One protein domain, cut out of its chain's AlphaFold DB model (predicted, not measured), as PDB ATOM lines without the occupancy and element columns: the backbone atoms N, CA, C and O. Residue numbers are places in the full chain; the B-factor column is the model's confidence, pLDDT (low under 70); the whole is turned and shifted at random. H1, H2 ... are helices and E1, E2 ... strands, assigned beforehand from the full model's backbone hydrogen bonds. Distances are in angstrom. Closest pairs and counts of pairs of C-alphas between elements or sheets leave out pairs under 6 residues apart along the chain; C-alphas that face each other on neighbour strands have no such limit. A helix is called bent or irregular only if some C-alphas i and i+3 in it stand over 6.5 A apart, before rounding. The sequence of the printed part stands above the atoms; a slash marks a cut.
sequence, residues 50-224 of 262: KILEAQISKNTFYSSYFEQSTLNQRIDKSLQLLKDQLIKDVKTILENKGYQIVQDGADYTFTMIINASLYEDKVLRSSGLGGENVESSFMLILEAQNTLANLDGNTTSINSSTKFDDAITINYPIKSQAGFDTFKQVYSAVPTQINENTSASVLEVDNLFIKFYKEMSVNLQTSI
ATOM      1  N   LYS A  50     166.083 232.078 201.828       96.75
ATOM      2  CA  LYS A  50     166.018 233.195 200.892       96.75
ATOM      3  C   LYS A  50     167.146 233.075 199.875       96.75
ATOM      4  O   LYS A  50     168.317 233.062 200.243       96.75
ATOM      5  N   ILE A  51     166.798 233.023 198.594       97.00
ATOM      6  CA  ILE A  51     167.770 233.140 197.501       97.00
ATOM      7  C   ILE A  51     167.958 234.633 197.227       97.00
ATOM      8  O   ILE A  51     166.997 235.325 196.891       97.00
ATOM      9  N   LEU A  52     169.176 235.137 197.411       96.00
ATOM     10  CA  LEU A  52     169.517 236.517 197.080       96.00
ATOM     11  C   LEU A  52     169.689 236.682 195.568       96.00
ATOM     12  O   LEU A  52     169.903 235.712 194.837       96.00
ATOM     13  N   GLU A  53     169.604 237.925 195.096       94.00
ATOM     14  CA  GLU A  53     169.847 238.231 193.690       94.00
ATOM     15  C   GLU A  53     171.253 237.771 193.280       94.00
ATOM     16  O   GLU A  53     172.253 238.142 193.900       94.00
ATOM     17  N   ALA A  54     171.322 236.944 192.234       95.62
ATOM     18  CA  ALA A  54     172.592 236.459 191.716       95.62
ATOM     19  C   ALA A  54     173.350 237.588 191.009       95.62
ATOM     20  O   ALA A  54     172.783 238.339 190.210       95.62
ATOM     21  N   GLN A  55     174.652 237.664 191.262       96.75
ATOM     22  CA  GLN A  55     175.518 238.710 190.732       96.75
ATOM     23  C   GLN A  55     176.390 238.171 189.601       96.75
ATOM     24  O   GLN A  55     176.886 237.047 189.666       96.75
ATOM     25  N   ILE A  56     176.598 238.995 188.571       97.44
ATOM     26  CA  ILE A  56     177.612 238.766 187.539       97.44
ATOM     27  C   ILE A  56     178.679 239.845 187.708       97.44
ATOM     28  O   ILE A  56     178.369 241.032 187.649       97.44
ATOM     29  N   SER A  57     179.925 239.425 187.887       96.50
ATOM     30  CA  SER A  57     181.096 240.297 187.891       96.50
ATOM     31  C   SER A  57     181.940 240.010 186.653       96.50
ATOM     32  O   SER A  57     182.208 238.849 186.338       96.50
ATOM     33  N   LYS A  58     182.353 241.056 185.932       95.94
ATOM     34  CA  LYS A  58     183.244 240.937 184.772       95.94
ATOM     35  C   LYS A  58     184.596 241.564 185.088       95.94
ATOM     36  O   LYS A  58     184.663 242.754 185.381       95.94
ATOM     37  N   ASN A  59     185.664 240.787 184.939       95.62
ATOM     38  CA  ASN A  59     187.036 241.284 184.955       95.62
ATOM     39  C   ASN A  59     187.548 241.310 183.518       95.62
ATOM     40  O   ASN A  59     187.708 240.267 182.890       95.62
ATOM     41  N   THR A  60     187.762 242.498 182.969       96.25
ATOM     42  CA  THR A  60     187.979 242.665 181.530       96.25
ATOM     43  C   THR A  60     189.334 243.284 181.245       96.25
ATOM     44  O   THR A  60     189.633 244.372 181.733       96.25
ATOM     45  N   PHE A  61     190.117 242.621 180.406       96.12
ATOM     46  CA  PHE A  61     191.404 243.091 179.910       96.12
ATOM     47  C   PHE A  61     191.426 242.892 178.400       96.12
ATOM     48  O   PHE A  61     192.045 241.960 177.899       96.12
ATOM     49  N   TYR A  62     190.682 243.728 177.682       95.62
ATOM     50  CA  TYR A  62     190.555 243.634 176.233       95.62
ATOM     51  C   TYR A  62     190.544 245.004 175.561       95.62
ATOM     52  O   TYR A  62     190.397 246.039 176.216       95.62
ATOM     53  N   SER A  63     190.711 245.017 174.244       93.06
ATOM     54  CA  SER A  63     190.690 246.233 173.439       93.06
ATOM     55  C   SER A  63     189.280 246.820 173.304       93.06
ATOM     56  O   SER A  63     188.270 246.116 173.370       93.06
ATOM     57  N   SER A  64     189.195 248.119 173.006       90.69
ATOM     58  CA  SER A  64     187.919 248.771 172.665       90.69
ATOM     59  C   SER A  64     187.274 248.196 171.397       90.69
ATOM     60  O   SER A  64     186.065 248.316 171.203       90.69
ATOM     61  N   TYR A  65     188.062 247.543 170.535       89.69
ATOM     62  CA  TYR A  65     187.547 246.806 169.386       89.69
ATOM     63  C   TYR A  65     186.754 245.579 169.831       89.69
ATOM     64  O   TYR A  65     185.645 245.357 169.345       89.69
ATOM     65  N   PHE A  66     187.309 244.794 170.759       92.31
ATOM     66  CA  PHE A  66     186.637 243.610 171.283       92.31
ATOM     67  C   PHE A  66     185.389 243.980 172.080       92.31
ATOM     68  O   PHE A  66     184.362 243.319 171.944       92.31
ATOM     69  N   GLU A  67     185.440 245.074 172.845       91.69
ATOM     70  CA  GLU A  67     184.298 245.585 173.611       91.69
ATOM     71  C   GLU A  67     183.038 245.748 172.744       91.69
ATOM     72  O   GLU A  67     181.937 245.379 173.155       91.69
ATOM     73  N   GLN A  68     183.208 246.242 171.516       86.62
ATOM     74  CA  GLN A  68     182.119 246.483 170.566       86.62
ATOM     75  C   GLN A  68     181.793 245.263 169.694       86.62
ATOM     76  O   GLN A  68     180.839 245.306 168.915       86.62
ATOM     77  N   SER A  69     182.568 244.183 169.802       88.25
ATOM     78  CA  SER A  69     182.411 243.001 168.960       88.25
ATOM     79  C   SER A  69     181.105 242.253 169.245       88.25
ATOM     80  O   SER A  69     180.603 242.202 170.373       88.25
ATOM     81  N   THR A  70     180.583 241.582 168.217       89.12
ATOM     82  CA  THR A  70     179.450 240.653 168.338       89.12
ATOM     83  C   THR A  70     179.745 239.529 169.333       89.12
ATOM     84  O   THR A  70     178.838 239.058 170.018       89.12
ATOM     85  N   LEU A  71     181.012 239.112 169.444       92.62
ATOM     86  CA  LEU A  71     181.436 238.062 170.366       92.62
ATOM     87  C   LEU A  71     181.288 238.502 171.828       92.62
ATOM     88  O   LEU A  71     180.717 237.756 172.619       92.62
ATOM     89  N   ASN A  72     181.705 239.723 172.182       94.62
ATOM     90  CA  ASN A  72     181.502 240.254 173.535       94.62
ATOM     91  C   ASN A  72     180.006 240.407 173.867       94.62
ATOM     92  O   ASN A  72     179.560 239.957 174.920       94.62
ATOM     93  N   GLN A  73     179.201 240.922 172.929       93.25
ATOM     94  CA  GLN A  73     177.740 241.008 173.097       93.25
ATOM     95  C   GLN A  73     177.099 239.628 173.314       93.25
ATOM     96  O   GLN A  73     176.168 239.472 174.109       93.25
ATOM     97  N   ARG A  74     177.597 238.606 172.608       94.81
ATOM     98  CA  ARG A  74     177.163 237.223 172.791       94.81
ATOM     99  C   ARG A  74     177.561 236.687 174.161       94.81
ATOM    100  O   ARG A  74     176.705 236.108 174.820       94.81
ATOM    101  N   ILE A  75     178.797 236.909 174.609       97.25
ATOM    102  CA  ILE A  75     179.259 236.510 175.948       97.25
ATOM    103  C   ILE A  75     178.365 237.127 177.031       97.25
ATOM    104  O   ILE A  75     177.898 236.406 177.912       97.25
ATOM    105  N   ASP A  76     178.041 238.416 176.923       96.88
ATOM    106  CA  ASP A  76     177.150 239.100 177.866       96.88
ATOM    107  C   ASP A  76     175.756 238.473 177.899       96.88
ATOM    108  O   ASP A  76     175.188 238.212 178.966       96.88
ATOM    109  N   LYS A  77     175.202 238.159 176.724       96.81
ATOM    110  CA  LYS A  77     173.900 237.495 176.647       96.81
ATOM    111  C   LYS A  77     173.955 236.063 177.190       96.81
ATOM    112  O   LYS A  77     173.008 235.650 177.860       96.81
ATOM    113  N   SER A  78     175.033 235.325 176.938       98.06
ATOM    114  CA  SER A  78     175.255 233.972 177.464       98.06
ATOM    115  C   SER A  78     175.377 233.965 178.987       98.06
ATOM    116  O   SER A  78     174.753 233.119 179.622       98.06
ATOM    117  N   LEU A  79     176.080 234.936 179.588       98.19
ATOM    118  CA  LEU A  79     176.155 235.103 181.046       98.19
ATOM    119  C   LEU A  79     174.774 235.322 181.661       98.19
ATOM    120  O   LEU A  79     174.437 234.707 182.671       98.19
ATOM    121  N   GLN A  80     173.951 236.158 181.030       97.44
ATOM    122  CA  GLN A  80     172.609 236.414 181.534       97.44
ATOM    123  C   GLN A  80     171.703 235.179 181.425       97.44
ATOM    124  O   GLN A  80     171.005 234.848 182.381       97.44
ATOM    125  N   LEU A  81     171.745 234.464 180.296       97.44
ATOM    126  CA  LEU A  81     171.005 233.208 180.122       97.44
ATOM    127  C   LEU A  81     171.451 232.134 181.124       97.44
ATOM    128  O   LEU A  81     170.614 231.413 181.664       97.44
ATOM    129  N   LEU A  82     172.758 232.050 181.381       97.56
ATOM    130  CA  LEU A  82     173.346 231.143 182.359       97.56
ATOM    131  C   LEU A  82     172.824 231.457 183.765       97.56
ATOM    132  O   LEU A  82     172.313 230.562 184.435       97.56
ATOM    133  N   LYS A  83     172.897 232.726 184.186       96.88
ATOM    134  CA  LYS A  83     172.386 233.192 185.483       96.88
ATOM    135  C   LYS A  83     170.910 232.840 185.661       96.88
ATOM    136  O   LYS A  83     170.531 232.258 186.674       96.88
ATOM    137  N   ASP A  84     170.086 233.156 184.666       96.06
ATOM    138  CA  ASP A  84     168.641 232.927 184.735       96.06
ATOM    139  C   ASP A  84     168.298 231.437 184.834       96.06
ATOM    140  O   ASP A  84     167.351 231.069 185.533       96.06
ATOM    141  N   GLN A  85     169.055 230.570 184.153       96.50
ATOM    142  CA  GLN A  85     168.858 229.129 184.267       96.50
ATOM    143  C   GLN A  85     169.336 228.596 185.624       96.50
ATOM    144  O   GLN A  85     168.606 227.846 186.267       96.50
ATOM    145  N   LEU A  86     170.509 229.020 186.098       95.62
ATOM    146  CA  LEU A  86     171.063 228.577 187.379       95.62
ATOM    147  C   LEU A  86     170.191 228.977 188.571       95.62
ATOM    148  O   LEU A  86     170.049 228.186 189.497       95.62
ATOM    149  N   ILE A  87     169.563 230.157 188.555       95.00
ATOM    150  CA  ILE A  87     168.613 230.558 189.608       95.00
ATOM    151  C   ILE A  87     167.433 229.578 189.677       95.00
ATOM    152  O   ILE A  87     167.028 229.177 190.770       95.00
ATOM    153  N   LYS A  88     166.887 229.177 188.521       94.62
ATOM    154  CA  LYS A  88     165.792 228.193 188.464       94.62
ATOM    155  C   LYS A  88     166.251 226.844 189.001       94.62
ATOM    156  O   LYS A  88     165.589 226.275 189.859       94.62
ATOM    157  N   ASP A  89     167.409 226.385 188.545       94.50
ATOM    158  CA  ASP A  89     167.970 225.094 188.930       94.50
ATOM    159  C   ASP A  89     168.309 225.035 190.427       94.50
ATOM    160  O   ASP A  89     167.987 224.053 191.092       94.50
ATOM    161  N   VAL A  90     168.884 226.100 190.995       95.06
ATOM    162  CA  VAL A  90     169.136 226.215 192.442       95.06
ATOM    163  C   VAL A  90     167.843 226.128 193.234       95.06
ATOM    164  O   VAL A  90     167.800 225.413 194.235       95.06
ATOM    165  N   LYS A  91     166.789 226.826 192.796       94.44
ATOM    166  CA  LYS A  91     165.483 226.770 193.454       94.44
ATOM    167  C   LYS A  91     164.991 225.322 193.536       94.44
ATOM    168  O   LYS A  91     164.703 224.843 194.630       94.44
ATOM    169  N   THR A  92     165.001 224.617 192.406       93.31
ATOM    170  CA  THR A  92     164.603 223.208 192.333       93.31
ATOM    171  C   THR A  92     165.495 222.309 193.192       93.31
ATOM    172  O   THR A  92     164.990 221.432 193.889       93.31
ATOM    173  N   ILE A  93     166.819 222.513 193.194       93.62
ATOM    174  CA  ILE A  93     167.742 221.727 194.031       93.62
ATOM    175  C   ILE A  93     167.422 221.913 195.514       93.62
ATOM    176  O   ILE A  93     167.352 220.928 196.242       93.62
ATOM    177  N   LEU A  94     167.230 223.151 195.969       93.19
ATOM    178  CA  LEU A  94     166.930 223.444 197.370       93.19
ATOM    179  C   LEU A  94     165.584 222.836 197.787       93.19
ATOM    180  O   LEU A  94     165.503 222.179 198.824       93.19
ATOM    181  N   GLU A  95     164.551 222.964 196.957       91.94
ATOM    182  CA  GLU A  95     163.247 222.338 197.208       91.94
ATOM    183  C   GLU A  95     163.370 220.804 197.290       91.94
ATOM    184  O   GLU A  95     162.922 220.200 198.267       91.94
ATOM    185  N   ASN A  96     164.093 220.176 196.354       90.38
ATOM    186  CA  ASN A  96     164.398 218.737 196.373       90.38
ATOM    187  C   ASN A  96     165.211 218.304 197.609       90.38
ATOM    188  O   ASN A  96     165.181 217.138 198.009       90.38
ATOM    189  N   LYS A  97     165.974 219.222 198.209       91.25
ATOM    190  CA  LYS A  97     166.760 218.995 199.430       91.25
ATOM    191  C   LYS A  97     165.956 219.259 200.706       91.25
ATOM    192  O   LYS A  97     166.506 219.092 201.792       91.25
ATOM    193  N   GLY A  98     164.670 219.598 200.589       90.44
ATOM    194  CA  GLY A  98     163.743 219.756 201.709       90.44
ATOM    195  C   GLY A  98     163.658 221.174 202.276       90.44
ATOM    196  O   GLY A  98     163.098 221.344 203.358       90.44
ATOM    197  N   TYR A  99     164.198 222.174 201.577       92.12
ATOM    198  CA  TYR A  99     164.131 223.580 201.976       92.12
ATOM    199  C   TYR A  99     162.861 224.267 201.466       92.12
ATOM    200  O   TYR A  99     162.374 223.969 200.374       92.12
ATOM    201  N   GLN A 100     162.363 225.248 202.220       93.12
ATOM    202  CA  GLN A 100     161.263 226.112 201.793       93.12
ATOM    203  C   GLN A 100     161.809 227.440 201.257       93.12
ATOM    204  O   GLN A 100     162.443 228.191 201.992       93.12
ATOM    205  N   ILE A 101     161.515 227.785 200.004       93.38
ATOM    206  CA  ILE A 101     161.935 229.073 199.435       93.38
ATOM    207  C   ILE A 101     160.985 230.187 199.887       93.38
ATOM    208  O   ILE A 101     159.788 230.146 199.602       93.38
ATOM    209  N   VAL A 102     161.519 231.199 200.573       94.81
ATOM    210  CA  VAL A 102     160.766 232.351 201.094       94.81
ATOM    211  C   VAL A 102     161.433 233.670 200.710       94.81
ATOM    212  O   VAL A 102     162.617 233.715 200.381       94.81
ATOM    213  N   GLN A 103     160.672 234.764 200.765       92.38
ATOM    214  CA  GLN A 103     161.211 236.110 200.536       92.38
ATOM    215  C   GLN A 103     161.691 236.781 201.825       92.38
ATOM    216  O   GLN A 103     162.694 237.487 201.793       92.38
ATOM    217  N   ASP A 104     161.043 236.510 202.959       90.50
ATOM    218  CA  ASP A 104     161.364 237.098 204.262       90.50
ATOM    219  C   ASP A 104     161.244 236.057 205.383       90.50
ATOM    220  O   ASP A 104     160.579 235.031 205.222       90.50
ATOM    221  N   GLY A 105     161.899 236.323 206.521       91.12
ATOM    222  CA  GLY A 105     161.904 235.418 207.679       91.12
ATOM    223  C   GLY A 105     162.605 234.085 207.402       91.12
ATOM    224  O   GLY A 105     162.081 233.037 207.773       91.12
ATOM    225  N   ALA A 106     163.733 234.128 206.688       94.75
ATOM    226  CA  ALA A 106     164.505 232.949 206.318       94.75
ATOM    227  C   ALA A 106     165.507 232.538 207.407       94.75
ATOM    228  O   ALA A 106     166.139 233.394 208.025       94.75
ATOM    229  N   ASP A 107     165.687 231.229 207.564       94.38
ATOM    230  CA  ASP A 107     166.682 230.606 208.443       94.38
ATOM    231  C   ASP A 107     168.058 230.501 207.758       94.38
ATOM    232  O   ASP A 107     169.097 230.419 208.415       94.38
ATOM    233  N   TYR A 108     168.069 230.508 206.420       95.62
ATOM    234  CA  TYR A 108     169.282 230.541 205.611       95.62
ATOM    235  C   TYR A 108     169.183 231.550 204.471       95.62
ATOM    236  O   TYR A 108     168.107 231.875 203.962       95.62
ATOM    237  N   THR A 109     170.348 231.975 203.998       96.75
ATOM    238  CA  THR A 109     170.499 232.745 202.765       96.75
ATOM    239  C   THR A 109     171.359 231.982 201.772       96.75
ATOM    240  O   THR A 109     172.373 231.387 202.137       96.75
ATOM    241  N   PHE A 110     170.951 231.998 200.508       97.44
ATOM    242  CA  PHE A 110     171.743 231.483 199.402       97.44
ATOM    243  C   PHE A 110     172.200 232.647 198.524       97.44
ATOM    244  O   PHE A 110     171.373 233.409 198.024       97.44
ATOM    245  N   THR A 111     173.509 232.773 198.328       97.12
ATOM    246  CA  THR A 111     174.129 233.798 197.478       97.12
ATOM    247  C   THR A 111     174.841 233.131 196.312       97.12
ATOM    248  O   THR A 111     175.502 232.113 196.507       97.12
ATOM    249  N   MET A 112     174.738 233.722 195.122       97.94
ATOM    250  CA  MET A 112     175.425 233.279 193.909       97.94
ATOM    251  C   MET A 112     176.173 234.450 193.280       97.94
ATOM    252  O   MET A 112     175.571 235.477 192.963       97.94
ATOM    253  N   ILE A 113     177.471 234.268 193.059       97.88
ATOM    254  CA  ILE A 113     178.323 235.205 192.328       97.88
ATOM    255  C   ILE A 113     178.971 234.443 191.176       97.88
ATOM    256  O   ILE A 113     179.658 233.450 191.402       97.88
ATOM    257  N   ILE A 114     178.758 234.916 189.950       98.19
ATOM    258  CA  ILE A 114     179.404 234.417 188.734       98.19
ATOM    259  C   ILE A 114     180.438 235.457 188.304       98.19
ATOM    260  O   ILE A 114     180.093 236.598 188.004       98.19
ATOM    261  N   ASN A 115     181.703 235.064 188.260       98.06
ATOM    262  CA  ASN A 115     182.804 235.873 187.764       98.06
ATOM    263  C   ASN A 115     183.165 235.426 186.346       98.06
ATOM    264  O   ASN A 115     183.363 234.239 186.091       98.06
ATOM    265  N   ALA A 116     183.271 236.381 185.430       98.31
ATOM    266  CA  ALA A 116     183.744 236.158 184.075       98.31
ATOM    267  C   ALA A 116     184.982 237.017 183.828       98.31
ATOM    268  O   ALA A 116     184.900 238.246 183.786       98.31
ATOM    269  N   SER A 117     186.128 236.369 183.659       98.44
ATOM    270  CA  SER A 117     187.389 237.043 183.371       98.44
ATOM    271  C   SER A 117     187.726 236.880 181.891       98.44
ATOM    272  O   SER A 117     187.921 235.762 181.412       98.44
ATOM    273  N   LEU A 118     187.726 237.997 181.162       98.31
ATOM    274  CA  LEU A 118     187.918 238.075 179.715       98.31
ATOM    275  C   LEU A 118     189.245 238.776 179.437       98.31
ATOM    276  O   LEU A 118     189.407 239.945 179.798       98.31
ATOM    277  N   TYR A 119     190.160 238.090 178.762       97.69
ATOM    278  CA  TYR A 119     191.478 238.615 178.422       97.69
ATOM    279  C   TYR A 119     191.697 238.533 176.919       97.69
ATOM    280  O   TYR A 119     191.520 237.475 176.325       97.69
ATOM    281  N   GLU A 120     192.117 239.639 176.323       97.31
ATOM    282  CA  GLU A 120     192.541 239.722 174.934       97.31
ATOM    283  C   GLU A 120     193.975 240.261 174.877       97.31
ATOM    284  O   GLU A 120     194.286 241.305 175.454       97.31
ATOM    285  N   ASP A 121     194.846 239.565 174.153       95.06
ATOM    286  CA  ASP A 121     196.215 239.984 173.885       95.06
ATOM    287  C   ASP A 121     196.589 239.795 172.404       95.06
ATOM    288  O   ASP A 121     195.795 239.332 171.583       95.06
ATOM    289  N   LYS A 122     197.807 240.220 172.036       94.31
ATOM    290  CA  LYS A 122     198.351 240.097 170.666       94.31
ATOM    291  C   LYS A 122     197.407 240.643 169.582       94.31
ATOM    292  O   LYS A 122     197.236 240.036 168.533       94.31
ATOM    293  N   VAL A 123     196.813 241.805 169.843       93.56
ATOM    294  CA  VAL A 123     195.858 242.465 168.946       93.56
ATOM    295  C   VAL A 123     196.562 242.944 167.672       93.56
ATOM    296  O   VAL A 123     197.364 243.881 167.707       93.56
ATOM    297  N   LEU A 124     196.240 242.322 166.541       92.56
ATOM    298  CA  LEU A 124     196.769 242.637 165.219       92.56
ATOM    299  C   LEU A 124     195.644 243.104 164.299       92.56
ATOM    300  O   LEU A 124     194.643 242.422 164.093       92.56
ATOM    301  N   ARG A 125     195.821 244.288 163.708       89.56
ATOM    302  CA  ARG A 125     194.877 244.836 162.730       89.56
ATOM    303  C   ARG A 125     195.296 244.436 161.329       89.56
ATOM    304  O   ARG A 125     196.450 244.618 160.947       89.56
ATOM    305  N   SER A 126     194.334 243.960 160.554       82.62
ATOM    306  CA  SER A 126     194.509 243.688 159.133       82.62
ATOM    307  C   SER A 126     193.471 244.455 158.318       82.62
ATOM    308  O   SER A 126     192.327 244.637 158.736       82.62
ATOM    309  N   SER A 127     193.887 244.934 157.148       77.62
ATOM    310  CA  SER A 127     193.024 245.622 156.189       77.62
ATOM    311  C   SER A 127     193.068 244.862 154.870       77.62
ATOM    312  O   SER A 127     194.150 244.591 154.351       77.62
ATOM    313  N   GLY A 128     191.903 244.522 154.323       66.81
ATOM    314  CA  GLY A 128     191.794 243.821 153.045       66.81
ATOM    315  C   GLY A 128     190.523 244.188 152.284       66.81
ATOM    316  O   GLY A 128     189.735 245.025 152.721       66.81
ATOM    317  N   LEU A 129     190.307 243.531 151.140       60.44
ATOM    318  CA  LEU A 129     189.128 243.747 150.286       60.44
ATOM    319  C   LEU A 129     187.795 243.455 151.013       60.44
ATOM    320  O   LEU A 129     186.769 244.011 150.637       60.44
ATOM    321  N   GLY A 130     187.821 242.643 152.079       60.47
ATOM    322  CA  GLY A 130     186.670 242.323 152.935       60.47
ATOM    323  C   GLY A 130     186.447 243.263 154.129       60.47
ATOM    324  O   GLY A 130     185.637 242.941 154.993       60.47
ATOM    325  N   GLY A 131     187.158 244.392 154.212       71.50
ATOM    326  CA  GLY A 131     187.086 245.329 155.339       71.50
ATOM    327  C   GLY A 131     188.268 245.222 156.307       71.50
ATOM    328  O   GLY A 131     189.257 244.533 156.043       71.50
ATOM    329  N   GLU A 132     188.191 245.961 157.414       80.81
ATOM    330  CA  GLU A 132     189.174 245.873 158.497       80.81
ATOM    331  C   GLU A 132     188.750 244.817 159.513       80.81
ATOM    332  O   GLU A 132     187.594 244.792 159.935       80.81
ATOM    333  N   ASN A 133     189.698 243.985 159.935       85.94
ATOM    334  CA  ASN A 133     189.491 242.984 160.971       85.94
ATOM    335  C   ASN A 133     190.571 243.103 162.046       85.94
ATOM    336  O   ASN A 133     191.674 243.610 161.806       85.94
ATOM    337  N   VAL A 134     190.240 242.606 163.228       90.56
ATOM    338  CA  VAL A 134     191.189 242.346 164.303       90.56
ATOM    339  C   VAL A 134     191.347 240.846 164.429       90.56
ATOM    340  O   VAL A 134     190.353 240.132 164.531       90.56
ATOM    341  N   GLU A 135     192.594 240.398 164.434       93.44
ATOM    342  CA  GLU A 135     192.977 239.086 164.929       93.44
ATOM    343  C   GLU A 135     193.623 239.262 166.303       93.44
ATOM    344  O   GLU A 135     194.460 240.151 166.491       93.44
ATOM    345  N   SER A 136     193.230 238.448 167.273       95.00
ATOM    346  CA  SER A 136     193.791 238.489 168.622       95.00
ATOM    347  C   SER A 136     193.734 237.122 169.291       95.00
ATOM    348  O   SER A 136     193.071 236.196 168.820       95.00
ATOM    349  N   SER A 137     194.481 236.986 170.383       96.94
ATOM    350  CA  SER A 137     194.455 235.811 171.249       96.94
ATOM    351  C   SER A 137     193.562 236.117 172.449       96.94
ATOM    352  O   SER A 137     193.654 237.186 173.053       96.94
ATOM    353  N   PHE A 138     192.645 235.204 172.753       97.69
ATOM    354  CA  PHE A 138     191.556 235.426 173.694       97.69
ATOM    355  C   PHE A 138     191.462 234.300 174.720       97.69
ATOM    356  O   PHE A 138     191.458 233.117 174.382       97.69
ATOM    357  N   MET A 139     191.337 234.672 175.986       97.94
ATOM    358  CA  MET A 139     191.152 233.756 177.104       97.94
ATOM    359  C   MET A 139     189.882 234.128 177.868       97.94
ATOM    360  O   MET A 139     189.661 235.292 178.210       97.94
ATOM    361  N   LEU A 140     189.074 233.115 178.178       98.38
ATOM    362  CA  LEU A 140     187.878 233.239 178.999       98.38
ATOM    363  C   LEU A 140     187.961 232.269 180.174       98.38
ATOM    364  O   LEU A 140     188.202 231.071 180.005       98.38
ATOM    365  N   ILE A 141     187.735 232.811 181.366       98.44
ATOM    366  CA  ILE A 141     187.659 232.070 182.621       98.44
ATOM    367  C   ILE A 141     186.303 232.387 183.250       98.44
ATOM    368  O   ILE A 141     185.957 233.554 183.431       98.44
ATOM    369  N   LEU A 142     185.540 231.347 183.565       98.69
ATOM    370  CA  LEU A 142     184.274 231.424 184.281       98.69
ATOM    371  C   LEU A 142     184.451 230.788 185.652       98.69
ATOM    372  O   LEU A 142     184.896 229.647 185.765       98.69
ATOM    373  N   GLU A 143     184.078 231.520 186.691       98.44
ATOM    374  CA  GLU A 143     184.147 231.054 188.070       98.44
ATOM    375  C   GLU A 143     182.829 231.356 188.769       98.44
ATOM    376  O   GLU A 143     182.208 232.388 188.530       98.44
ATOM    377  N   ALA A 144     182.394 230.471 189.655       97.38
ATOM    378  CA  ALA A 144     181.261 230.729 190.527       97.38
ATOM    379  C   ALA A 144     181.668 230.544 191.978       97.38
ATOM    380  O   ALA A 144     182.389 229.606 192.319       97.38
ATOM    381  N   GLN A 145     181.142 231.424 192.818       96.94
ATOM    382  CA  GLN A 145     181.164 231.303 194.264       96.94
ATOM    383  C   GLN A 145     179.723 231.352 194.745       96.94
ATOM    384  O   GLN A 145     179.038 232.369 194.615       96.94
ATOM    385  N   ASN A 146     179.254 230.235 195.284       97.12
ATOM    386  CA  ASN A 146     177.943 230.148 195.901       97.12
ATOM    387  C   ASN A 146     178.118 229.912 197.390       97.12
ATOM    388  O   ASN A 146     179.024 229.193 197.807       97.12
ATOM    389  N   THR A 147     177.253 230.513 198.193       96.94
ATOM    390  CA  THR A 147     177.293 230.347 199.644       96.94
ATOM    391  C   THR A 147     175.893 230.112 200.166       96.94
ATOM    392  O   THR A 147     175.000 230.918 199.917       96.94
ATOM    393  N   LEU A 148     175.727 229.023 200.911       96.50
ATOM    394  CA  LEU A 148     174.584 228.800 201.783       96.50
ATOM    395  C   LEU A 148     175.005 229.154 203.210       96.50
ATOM    396  O   LEU A 148     175.911 228.518 203.742       96.50
ATOM    397  N   ALA A 149     174.380 230.158 203.815       95.69
ATOM    398  CA  ALA A 149     174.704 230.625 205.162       95.69
ATOM    399  C   ALA A 149     173.483 230.527 206.077       95.69
ATOM    400  O   ALA A 149     172.397 230.947 205.674       95.69
ATOM    401  N   ASN A 150     173.653 229.996 207.288       92.75
ATOM    402  CA  ASN A 150     172.611 229.996 208.317       92.75
ATOM    403  C   ASN A 150     172.676 231.270 209.188       92.75
ATOM    404  O   ASN A 150     173.625 232.051 209.090       92.75
ATOM    405  N   LEU A 151     171.679 231.472 210.055       87.38
ATOM    406  CA  LEU A 151     171.640 232.617 210.981       87.38
ATOM    407  C   LEU A 151     172.796 232.645 211.999       87.38
ATOM    408  O   LEU A 151     173.166 233.723 212.459       87.38
ATOM    409  N   ASP A 152     173.392 231.495 212.315       87.81
ATOM    410  CA  ASP A 152     174.506 231.376 213.269       87.81
ATOM    411  C   ASP A 152     175.879 231.674 212.639       87.81
ATOM    412  O   ASP A 152     176.903 231.620 213.319       87.81
ATOM    413  N   GLY A 153     175.923 231.974 211.335       82.06
ATOM    414  CA  GLY A 153     177.153 232.263 210.597       82.06
ATOM    415  C   GLY A 153     177.881 231.033 210.046       82.06
ATOM    416  O   GLY A 153     178.953 231.183 209.459       82.06
ATOM    417  N   ASN A 154     177.312 229.830 210.172       90.12
ATOM    418  CA  ASN A 154     177.835 228.641 209.502       90.12
ATOM    419  C   ASN A 154     177.586 228.745 207.997       90.12
ATOM    420  O   ASN A 154     176.459 229.003 207.561       90.12
ATOM    421  N   THR A 155     178.625 228.498 207.202       93.44
ATOM    422  CA  THR A 155     178.568 228.610 205.745       93.44
ATOM    423  C   THR A 155     178.949 227.308 205.054       93.44
ATOM    424  O   THR A 155     179.827 226.565 205.487       93.44
ATOM    425  N   THR A 156     178.278 227.031 203.942       93.69
ATOM    426  CA  THR A 156     178.685 226.032 202.952       93.69
ATOM    427  C   THR A 156     179.027 226.771 201.669       93.69
ATOM    428  O   THR A 156     178.144 227.345 201.026       93.69
ATOM    429  N   SER A 157     180.309 226.779 201.310       94.69
ATOM    430  CA  SER A 157     180.795 227.379 200.068       94.69
ATOM    431  C   SER A 157     180.851 226.339 198.955       94.69
ATOM    432  O   SER A 157     181.381 225.247 199.138       94.69
ATOM    433  N   ILE A 158     180.318 226.695 197.790       95.62
ATOM    434  CA  ILE A 158     180.229 225.831 196.615       95.62
ATOM    435  C   ILE A 158     180.825 226.599 195.443       95.62
ATOM    436  O   ILE A 158     180.223 227.549 194.933       95.62
ATOM    437  N   ASN A 159     182.016 226.180 195.030       95.50
ATOM    438  CA  ASN A 159     182.783 226.850 193.990       95.50
ATOM    439  C   ASN A 159     182.780 226.027 192.700       95.50
ATOM    440  O   ASN A 159     182.616 224.810 192.724       95.50
ATOM    441  N   SER A 160     182.927 226.682 191.555       95.56
ATOM    442  CA  SER A 160     183.085 226.026 190.247       95.56
ATOM    443  C   SER A 160     183.991 226.878 189.373       95.56
ATOM    444  O   SER A 160     183.975 228.103 189.510       95.56
ATOM    445  N   SER A 161     184.793 226.258 188.513       96.94
ATOM    446  CA  SER A 161     185.754 226.981 187.679       96.94
ATOM    447  C   SER A 161     185.986 226.247 186.368       96.94
ATOM    448  O   SER A 161     186.486 225.125 186.336       96.94
ATOM    449  N   THR A 162     185.674 226.916 185.264       96.75
ATOM    450  CA  THR A 162     185.967 226.415 183.926       96.75
ATOM    451  C   THR A 162     186.662 227.509 183.126       96.75
ATOM    452  O   THR A 162     186.236 228.659 183.103       96.75
ATOM    453  N   LYS A 163     187.723 227.138 182.418       96.31
ATOM    454  CA  LYS A 163     188.468 228.018 181.517       96.31
ATOM    455  C   LYS A 163     188.741 227.324 180.193       96.31
ATOM    456  O   LYS A 163     188.595 226.100 180.108       96.31
ATOM    457  N   PHE A 164     189.150 228.092 179.189       96.12
ATOM    458  CA  PHE A 164     189.810 227.483 178.041       96.12
ATOM    459  C   PHE A 164     191.114 226.813 178.471       96.12
ATOM    460  O   PHE A 164     191.806 227.288 179.377       96.12
ATOM    461  N   ASP A 165     191.420 225.693 177.821       92.56
ATOM    462  CA  ASP A 165     192.661 224.964 178.072       92.56
ATOM    463  C   ASP A 165     193.863 225.795 177.590       92.56
ATOM    464  O   ASP A 165     194.842 225.932 178.322       92.56
ATOM    465  N   ASP A 166     193.712 226.459 176.439       94.12
ATOM    466  CA  ASP A 166     194.645 227.428 175.865       94.12
ATOM    467  C   ASP A 166     193.896 228.671 175.358       94.12
ATOM    468  O   ASP A 166     192.683 228.638 175.144       94.12
ATOM    469  N   ALA A 167     194.610 229.785 175.164       95.69
ATOM    470  CA  ALA A 167     194.018 230.966 174.538       95.69
ATOM    471  C   ALA A 167     193.650 230.661 173.080       95.69
ATOM    472  O   ALA A 167     194.425 230.040 172.350       95.69
ATOM    473  N   ILE A 168     192.476 231.122 172.662       96.12
ATOM    474  CA  ILE A 168     191.918 230.855 171.339       96.12
ATOM    475  C   ILE A 168     192.185 232.045 170.423       96.12
ATOM    476  O   ILE A 168     192.154 233.197 170.861       96.12
ATOM    477  N   THR A 169     192.426 231.794 169.141       95.00
ATOM    478  CA  THR A 169     192.501 232.882 168.163       95.00
ATOM    479  C   THR A 169     191.090 233.332 167.807       95.00
ATOM    480  O   THR A 169     190.239 232.517 167.443       95.00
ATOM    481  N   ILE A 170     190.842 234.636 167.883       93.56
ATOM    482  CA  ILE A 170     189.595 235.254 167.436       93.56
ATOM    483  C   ILE A 170     189.884 236.213 166.289       93.56
ATOM    484  O   ILE A 170     190.885 236.924 166.302       93.56
ATOM    485  N   ASN A 171     189.004 236.225 165.289       89.88
ATOM    486  CA  ASN A 171     189.103 237.125 164.148       89.88
ATOM    487  C   ASN A 171     187.741 237.757 163.872       89.88
ATOM    488  O   ASN A 171     186.803 237.043 163.518       89.88
ATOM    489  N   TYR A 172     187.621 239.073 164.056       86.56
ATOM    490  CA  TYR A 172     186.345 239.780 163.955       86.56
ATOM    491  C   TYR A 172     186.458 241.129 163.227       86.56
ATOM    492  O   TYR A 172     187.479 241.817 163.327       86.56
ATOM    493  N   PRO A 173     185.397 241.544 162.507       83.81
ATOM    494  CA  PRO A 173     185.391 242.802 161.771       83.81
ATOM    495  C   PRO A 173     185.327 244.018 162.695       83.81
ATOM    496  O   PRO A 173     184.626 244.014 163.710       83.81
ATOM    497  N   ILE A 174     186.003 245.097 162.296       82.50
ATOM    498  CA  ILE A 174     185.985 246.393 162.983       82.50
ATOM    499  C   ILE A 174     185.589 247.529 162.044       82.50
ATOM    500  O   ILE A 174     185.840 247.512 160.837       82.50
ATOM    501  N   LYS A 175     184.950 248.553 162.615       74.50
ATOM    502  CA  LYS A 175     184.523 249.726 161.856       74.50
ATOM    503  C   LYS A 175     185.743 250.569 161.490       74.50
ATOM    504  O   LYS A 175     186.376 251.146 162.372       74.50
ATOM    505  N   SER A 176     186.020 250.700 160.194       68.00
ATOM    506  CA  SER A 176     187.018 251.644 159.689       68.00
ATOM    507  C   SER A 176     186.404 252.981 159.289       68.00
ATOM    508  O   SER A 176     185.200 253.100 159.045       68.00
ATOM    509  N   GLN A 177     187.249 254.006 159.188       59.84
ATOM    510  CA  GLN A 177     186.841 255.345 158.760       59.84
ATOM    511  C   GLN A 177     186.604 255.441 157.239       59.84
ATOM    512  O   GLN A 177     185.985 256.399 156.785       59.84
ATOM    513  N   ALA A 178     187.050 254.442 156.462       54.62
ATOM    514  CA  ALA A 178     187.045 254.454 154.995       54.62
ATOM    515  C   ALA A 178     186.121 253.406 154.328       54.62
ATOM    516  O   ALA A 178     186.006 253.412 153.107       54.62
ATOM    517  N   GLY A 179     185.452 252.517 155.080       57.69
ATOM    518  CA  GLY A 179     184.775 251.334 154.512       57.69
ATOM    519  C   GLY A 179     183.405 251.001 155.110       57.69
ATOM    520  O   GLY A 179     183.163 249.858 155.488       57.69
ATOM    521  N   PHE A 180     182.505 251.981 155.225       60.66
ATOM    522  CA  PHE A 180     181.222 251.817 155.925       60.66
ATOM    523  C   PHE A 180     180.263 250.799 155.280       60.66
ATOM    524  O   PHE A 180     179.635 250.021 155.999       60.66
ATOM    525  N   ASP A 181     180.158 250.779 153.949       59.97
ATOM    526  CA  ASP A 181     179.215 249.893 153.249       59.97
ATOM    527  C   ASP A 181     179.672 248.430 153.275       59.97
ATOM    528  O   ASP A 181     178.861 247.541 153.527       59.97
ATOM    529  N   THR A 182     180.977 248.179 153.131       59.50
ATOM    530  CA  THR A 182     181.567 246.840 153.286       59.50
ATOM    531  C   THR A 182     181.501 246.377 154.739       59.50
ATOM    532  O   THR A 182     181.113 245.244 154.992       59.50
ATOM    533  N   PHE A 183     181.772 247.258 155.713       66.88
ATOM    534  CA  PHE A 183     181.625 246.933 157.136       66.88
ATOM    535  C   PHE A 183     180.197 246.481 157.472       66.88
ATOM    536  O   PHE A 183     180.022 245.463 158.130       66.88
ATOM    537  N   LYS A 184     179.164 247.175 156.977       63.59
ATOM    538  CA  LYS A 184     177.761 246.772 157.185       63.59
ATOM    539  C   LYS A 184     177.413 245.399 156.609       63.59
ATOM    540  O   LYS A 184     176.515 244.755 157.133       63.59
ATOM    541  N   GLN A 185     178.071 244.979 155.529       61.69
ATOM    542  CA  GLN A 185     177.824 243.673 154.914       61.69
ATOM    543  C   GLN A 185     178.400 242.519 155.742       61.69
ATOM    544  O   GLN A 185     177.926 241.394 155.617       61.69
ATOM    545  N   VAL A 186     179.396 242.796 156.589       64.81
ATOM    546  CA  VAL A 186     180.172 241.769 157.300       64.81
ATOM    547  C   VAL A 186     180.032 241.811 158.820       64.81
ATOM    548  O   VAL A 186     180.332 240.828 159.499       64.81
ATOM    549  N   TYR A 187     179.586 242.948 159.352       72.12
ATOM    550  CA  TYR A 187     179.330 243.178 160.765       72.12
ATOM    551  C   TYR A 187     177.878 242.864 161.103       72.12
ATOM    552  O   TYR A 187     176.956 243.416 160.501       72.12
ATOM    553  N   SER A 188     177.674 242.062 162.146       70.31
ATOM    554  CA  SER A 188     176.362 241.924 162.762       70.31
ATOM    555  C   SER A 188     176.353 242.484 164.175       70.31
ATOM    556  O   SER A 188     177.186 242.141 165.006       70.31
ATOM    557  N   ALA A 189     175.353 243.308 164.473       71.31
ATOM    558  CA  ALA A 189     175.049 243.725 165.840       71.31
ATOM    559  C   ALA A 189     174.151 242.712 166.577       71.31
ATOM    560  O   ALA A 189     173.711 242.972 167.693       71.31
ATOM    561  N   VAL A 190     173.789 241.598 165.932       81.75
ATOM    562  CA  VAL A 190     172.885 240.597 166.498       81.75
ATOM    563  C   VAL A 190     173.722 239.403 166.967       81.75
ATOM    564  O   VAL A 190     174.311 238.733 166.124       81.75
ATOM    565  N   PRO A 191     173.730 239.053 168.269       83.38
ATOM    566  CA  PRO A 191     174.574 237.982 168.818       83.38
ATOM    567  C   PRO A 191     174.416 236.589 168.193       83.38
ATOM    568  O   PRO A 191     175.236 235.707 168.435       83.38
ATOM    569  N   THR A 192     173.337 236.352 167.447       85.50
ATOM    570  CA  THR A 192     173.064 235.084 166.758       85.50
ATOM    571  C   THR A 192     173.418 235.106 165.276       85.50
ATOM    572  O   THR A 192     173.393 234.055 164.648       85.50
ATOM    573  N   GLN A 193     173.735 236.266 164.705       86.38
ATOM    574  CA  GLN A 193     174.224 236.409 163.338       86.38
ATOM    575  C   GLN A 193     175.741 236.580 163.401       86.38
ATOM    576  O   GLN A 193     176.244 237.609 163.833       86.38
ATOM    577  N   ILE A 194     176.471 235.546 163.017       86.31
ATOM    578  CA  ILE A 194     177.901 235.412 163.266       86.31
ATOM    579  C   ILE A 194     178.640 235.378 161.933       86.31
ATOM    580  O   ILE A 194     178.282 234.607 161.048       86.31
ATOM    581  N   ASN A 195     179.675 236.199 161.787       82.56
ATOM    582  CA  ASN A 195     180.550 236.146 160.619       82.56
ATOM    583  C   ASN A 195     181.280 234.792 160.583       82.56
ATOM    584  O   ASN A 195     181.692 234.292 161.634       82.56
ATOM    585  N   GLU A 196     181.459 234.205 159.400       83.38
ATOM    586  CA  GLU A 196     182.177 232.938 159.207       83.38
ATOM    587  C   GLU A 196     183.523 232.899 159.950       83.38
ATOM    588  O   GLU A 196     183.793 231.925 160.656       83.38
ATOM    589  N   ASN A 197     184.285 233.997 159.934       81.69
ATOM    590  CA  ASN A 197     185.590 234.109 160.599       81.69
ATOM    591  C   ASN A 197     185.514 234.032 162.136       81.69
ATOM    592  O   ASN A 197     186.467 233.610 162.782       81.69
ATOM    593  N   THR A 198     184.373 234.404 162.722       86.25
ATOM    594  CA  THR A 198     184.122 234.341 164.176       86.25
ATOM    595  C   THR A 198     183.423 233.056 164.620       86.25
ATOM    596  O   THR A 198     183.271 232.818 165.818       86.25
ATOM    597  N   SER A 199     182.955 232.232 163.679       89.38
ATOM    598  CA  SER A 199     182.053 231.112 163.975       89.38
ATOM    599  C   SER A 199     182.681 230.040 164.864       89.38
ATOM    600  O   SER A 199     182.042 229.599 165.818       89.38
ATOM    601  N   ALA A 200     183.939 229.672 164.610       91.50
ATOM    602  CA  ALA A 200     184.668 228.702 165.424       91.50
ATOM    603  C   ALA A 200     184.834 229.200 166.868       91.50
ATOM    604  O   ALA A 200     184.429 228.514 167.806       91.50
ATOM    605  N   SER A 201     185.311 230.436 167.041       93.00
ATOM    606  CA  SER A 201     185.493 231.052 168.359       93.00
ATOM    607  C   SER A 201     184.177 231.173 169.134       93.00
ATOM    608  O   SER A 201     184.143 230.967 170.345       93.00
ATOM    609  N   VAL A 202     183.068 231.470 168.445       94.12
ATOM    610  CA  VAL A 202     181.729 231.478 169.052       94.12
ATOM    611  C   VAL A 202     181.365 230.102 169.607       94.12
ATOM    612  O   VAL A 202     180.898 230.012 170.741       94.12
ATOM    613  N   LEU A 203     181.586 229.035 168.839       94.81
ATOM    614  CA  LEU A 203     181.272 227.675 169.281       94.81
ATOM    615  C   LEU A 203     182.156 227.234 170.454       94.81
ATOM    616  O   LEU A 203     181.673 226.559 171.361       94.81
ATOM    617  N   GLU A 204     183.427 227.634 170.473       96.19
ATOM    618  CA  GLU A 204     184.328 227.376 171.600       96.19
ATOM    619  C   GLU A 204     183.854 228.077 172.877       96.19
ATOM    620  O   GLU A 204     183.739 227.435 173.925       96.19
ATOM    621  N   VAL A 205     183.484 229.358 172.782       97.06
ATOM    622  CA  VAL A 205     182.879 230.110 173.891       97.06
ATOM    623  C   VAL A 205     181.599 229.428 174.380       97.06
ATOM    624  O   VAL A 205     181.454 229.182 175.577       97.06
ATOM    625  N   ASP A 206     180.681 229.073 173.481       96.81
ATOM    626  CA  ASP A 206     179.426 228.412 173.853       96.81
ATOM    627  C   ASP A 206     179.666 227.067 174.556       96.81
ATOM    628  O   ASP A 206     179.007 226.750 175.551       96.81
ATOM    629  N   ASN A 207     180.635 226.282 174.077       96.62
ATOM    630  CA  ASN A 207     181.025 225.019 174.697       96.62
ATOM    631  C   ASN A 207     181.571 225.227 176.113       96.62
ATOM    632  O   ASN A 207     181.235 224.449 177.010       96.62
ATOM    633  N   LEU A 208     182.359 226.283 176.336       98.00
ATOM    634  CA  LEU A 208     182.839 226.646 177.666       98.00
ATOM    635  C   LEU A 208     181.675 226.967 178.610       98.00
ATOM    636  O   LEU A 208     181.621 226.427 179.714       98.00
ATOM    637  N   PHE A 209     180.710 227.774 178.160       98.38
ATOM    638  CA  PHE A 209     179.497 228.080 178.925       98.38
ATOM    639  C   PHE A 209     178.715 226.817 179.298       98.38
ATOM    640  O   PHE A 209     178.284 226.662 180.440       98.38
ATOM    641  N   ILE A 210     178.539 225.892 178.350       97.31
ATOM    642  CA  ILE A 210     177.832 224.626 178.587       97.31
ATOM    643  C   ILE A 210     178.600 223.746 179.582       97.31
ATOM    644  O   ILE A 210     177.982 223.120 180.445       97.31
ATOM    645  N   LYS A 211     179.933 223.679 179.471       96.94
ATOM    646  CA  LYS A 211     180.792 222.925 180.398       96.94
ATOM    647  C   LYS A 211     180.689 223.494 181.814       96.94
ATOM    648  O   LYS A 211     180.390 222.737 182.733       96.94
ATOM    649  N   PHE A 212     180.817 224.811 181.955       98.06
ATOM    650  CA  PHE A 212     180.684 225.512 183.231       98.06
ATOM    651  C   PHE A 212     179.310 225.303 183.872       98.06
ATOM    652  O   PHE A 212     179.213 224.957 185.045       98.06
ATOM    653  N   TYR A 213     178.236 225.424 183.088       97.75
ATOM    654  CA  TYR A 213     176.875 225.165 183.559       97.75
ATOM    655  C   TYR A 213     176.701 223.750 184.129       97.75
ATOM    656  O   TYR A 213     176.099 223.576 185.191       97.75
ATOM    657  N   LYS A 214     177.233 222.736 183.433       95.81
ATOM    658  CA  LYS A 214     177.163 221.336 183.877       95.81
ATOM    659  C   LYS A 214     177.948 221.123 185.165       95.81
ATOM    660  O   LYS A 214     177.424 220.512 186.091       95.81
ATOM    661  N   GLU A 215     179.172 221.639 185.225       95.50
ATOM    662  CA  GLU A 215     180.023 221.562 186.414       95.50
ATOM    663  C   GLU A 215     179.329 222.201 187.623       95.50
ATOM    664  O   GLU A 215     179.166 221.562 188.662       95.50
ATOM    665  N   MET A 216     178.828 223.425 187.457       95.25
ATOM    666  CA  MET A 216     178.140 224.154 188.517       95.25
ATOM    667  C   MET A 216     176.868 223.440 188.980       95.25
ATOM    668  O   MET A 216     176.655 223.301 190.182       95.25
ATOM    669  N   SER A 217     176.051 222.932 188.055       94.31
ATOM    670  CA  SER A 217     174.842 222.166 188.391       94.31
ATOM    671  C   SER A 217     175.161 220.928 189.237       94.31
ATOM    672  O   SER A 217     174.502 220.685 190.249       94.31
ATOM    673  N   VAL A 218     176.203 220.174 188.868       94.12
ATOM    674  CA  VAL A 218     176.656 218.994 189.622       94.12
ATOM    675  C   VAL A 218     177.164 219.390 191.008       94.12
ATOM    676  O   VAL A 218     176.780 218.773 192.006       94.12
ATOM    677  N   ASN A 219     177.986 220.435 191.095       94.94
ATOM    678  CA  ASN A 219     178.543 220.906 192.363       94.94
ATOM    679  C   ASN A 219     177.447 221.394 193.317       94.94
ATOM    680  O   ASN A 219     177.459 221.040 194.494       94.94
ATOM    681  N   LEU A 220     176.454 222.132 192.813       94.56
ATOM    682  CA  LEU A 220     175.292 222.560 193.594       94.56
ATOM    683  C   LEU A 220     174.491 221.362 194.117       94.56
ATOM    684  O   LEU A 220     174.188 221.290 195.306       94.56
ATOM    685  N   GLN A 221     174.182 220.393 193.254       92.31
ATOM    686  CA  GLN A 221     173.372 219.232 193.630       92.31
ATOM    687  C   GLN A 221     174.058 218.348 194.685       92.31
ATOM    688  O   GLN A 221     173.394 217.802 195.574       92.31
ATOM    689  N   THR A 222     175.377 218.199 194.589       92.44
ATOM    690  CA  THR A 222     176.172 217.346 195.485       92.44
ATOM    691  C   THR A 222     176.542 218.039 196.792       92.44
ATOM    692  O   THR A 222     176.533 217.385 197.832       92.44
ATOM    693  N   SER A 223     176.805 219.348 196.762       93.69
ATOM    694  CA  SER A 223     177.333 220.086 197.918       93.69
ATOM    695  C   SER A 223     176.255 220.710 198.801       93.69
ATOM    696  O   SER A 223     176.505 220.942 199.980       93.69
ATOM    697  N   ILE A 224     175.052 220.983 198.272       93.38
ATOM    698  CA  ILE A 224     173.941 221.461 199.106       93.38
ATOM    699  C   ILE A 224     173.499 220.318 200.039       93.38
ATOM    700  O   ILE A 224     173.107 219.244 199.544       93.38
TER     701      ILE A 224
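AT A GLANCE: This is residues 50 to 224 of the 262 residues of an uncharacterized protein of Campylobacter volucris (UniProt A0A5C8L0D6). A long, twisted sheet makes a wall along a rod-shaped domain, with the very long hairpin E2 and E3 running through most of its length; two long helices, H2 and H4, lie side by side over one face. H3 is over the same face near one end of the rod, by the turn between E2 and E3. The printed part has 175 residues with four named helices and six named strands, in the order E1 H1 H2 E2 E3 E4 E5 H3 E6 H4, a mixed class. The sheet is branched and mixed: E1 and E2 are parallel, while E2 and E3, E3 and E4, and E3 and E5 are antiparallel. The whole is loose, with a radius of gyration of the C-alphas of 19.7 A and spans of 64 by 28 by 21 A.

HOW THE PARTS SIT: E1, residues 55 to 61, is an edge strand parallel to E2, residues 108 to 128; N 57 and O 114 are within hydrogen-bond range at 2.8 A. H1, residues 64 to 67, only grazes the sheet with residues 65 to 67. H2, residues 70 to 96, is on the sheet; its closest C-alpha pair with E2 is Lys 83 and Ile 114, 7.8 A. E1, H1 H2 and E2 form a strand-helix-strand unit, parallel neighbours with helices between, with a left-handed crossover. E3, residues 131 to 150, forms hairpins with E2, N 115 and O 143 at 2.7 A, and with E4, residues 155 to 163, N 142 and O 162 at 2.8 A. E2, E3 and E4 are a meander, each strand the antiparallel neighbour of the one before. E5, residues 168 to 174, lies on the same side of E3 as E4, with N 138 and O 168 at 2.8 A. H3, residues 180 to 186, is on the sheet; the C-alphas of Gly 131 and Phe 183, its closest to E3, are 6.0 A apart. E6, residues 193 to 195, pairs with no named strand. H4, residues 196 to 223, runs along the strands over E3, E4 and E5, at a height over the sheet of 8.8 A. H2 and H4 touch, closest at the C-alphas of Ile 93 and Gln 221, 6.2 A, at a shallow tilt of 19 degrees, the same way. Every O i to N i+4 pair is within hydrogen-bond range in H3, 22 of 23 in H2 and 22 of 24 in H4; H1 is too short for one.

IN THESE COORDINATES: E1 begins at C-alpha 55, (175.518, 238.710, 190.732). H2 is 38.6 A long, E2 58.7 A, E3 57.0 A and E4 26.2 A. E2 bends by 59 degrees at residue 124 and E3 by 57 degrees at residue 136. H4, 41.1 A, is irregular, C-alphas 197 and 200 being 7.3 A apart, and ends at C-alpha 223, (177.333, 220.086, 197.918).

THE WHOLE: The C-alphas farthest apart, of Leu 129 and Asp 152, are 65.8 A apart. The printed part has no cut; the link H2 to E2 is long, with 11 residues. Mean pLDDT of the printed part is 90.5; residues 128 to 130 and 176 to 186 are under 70.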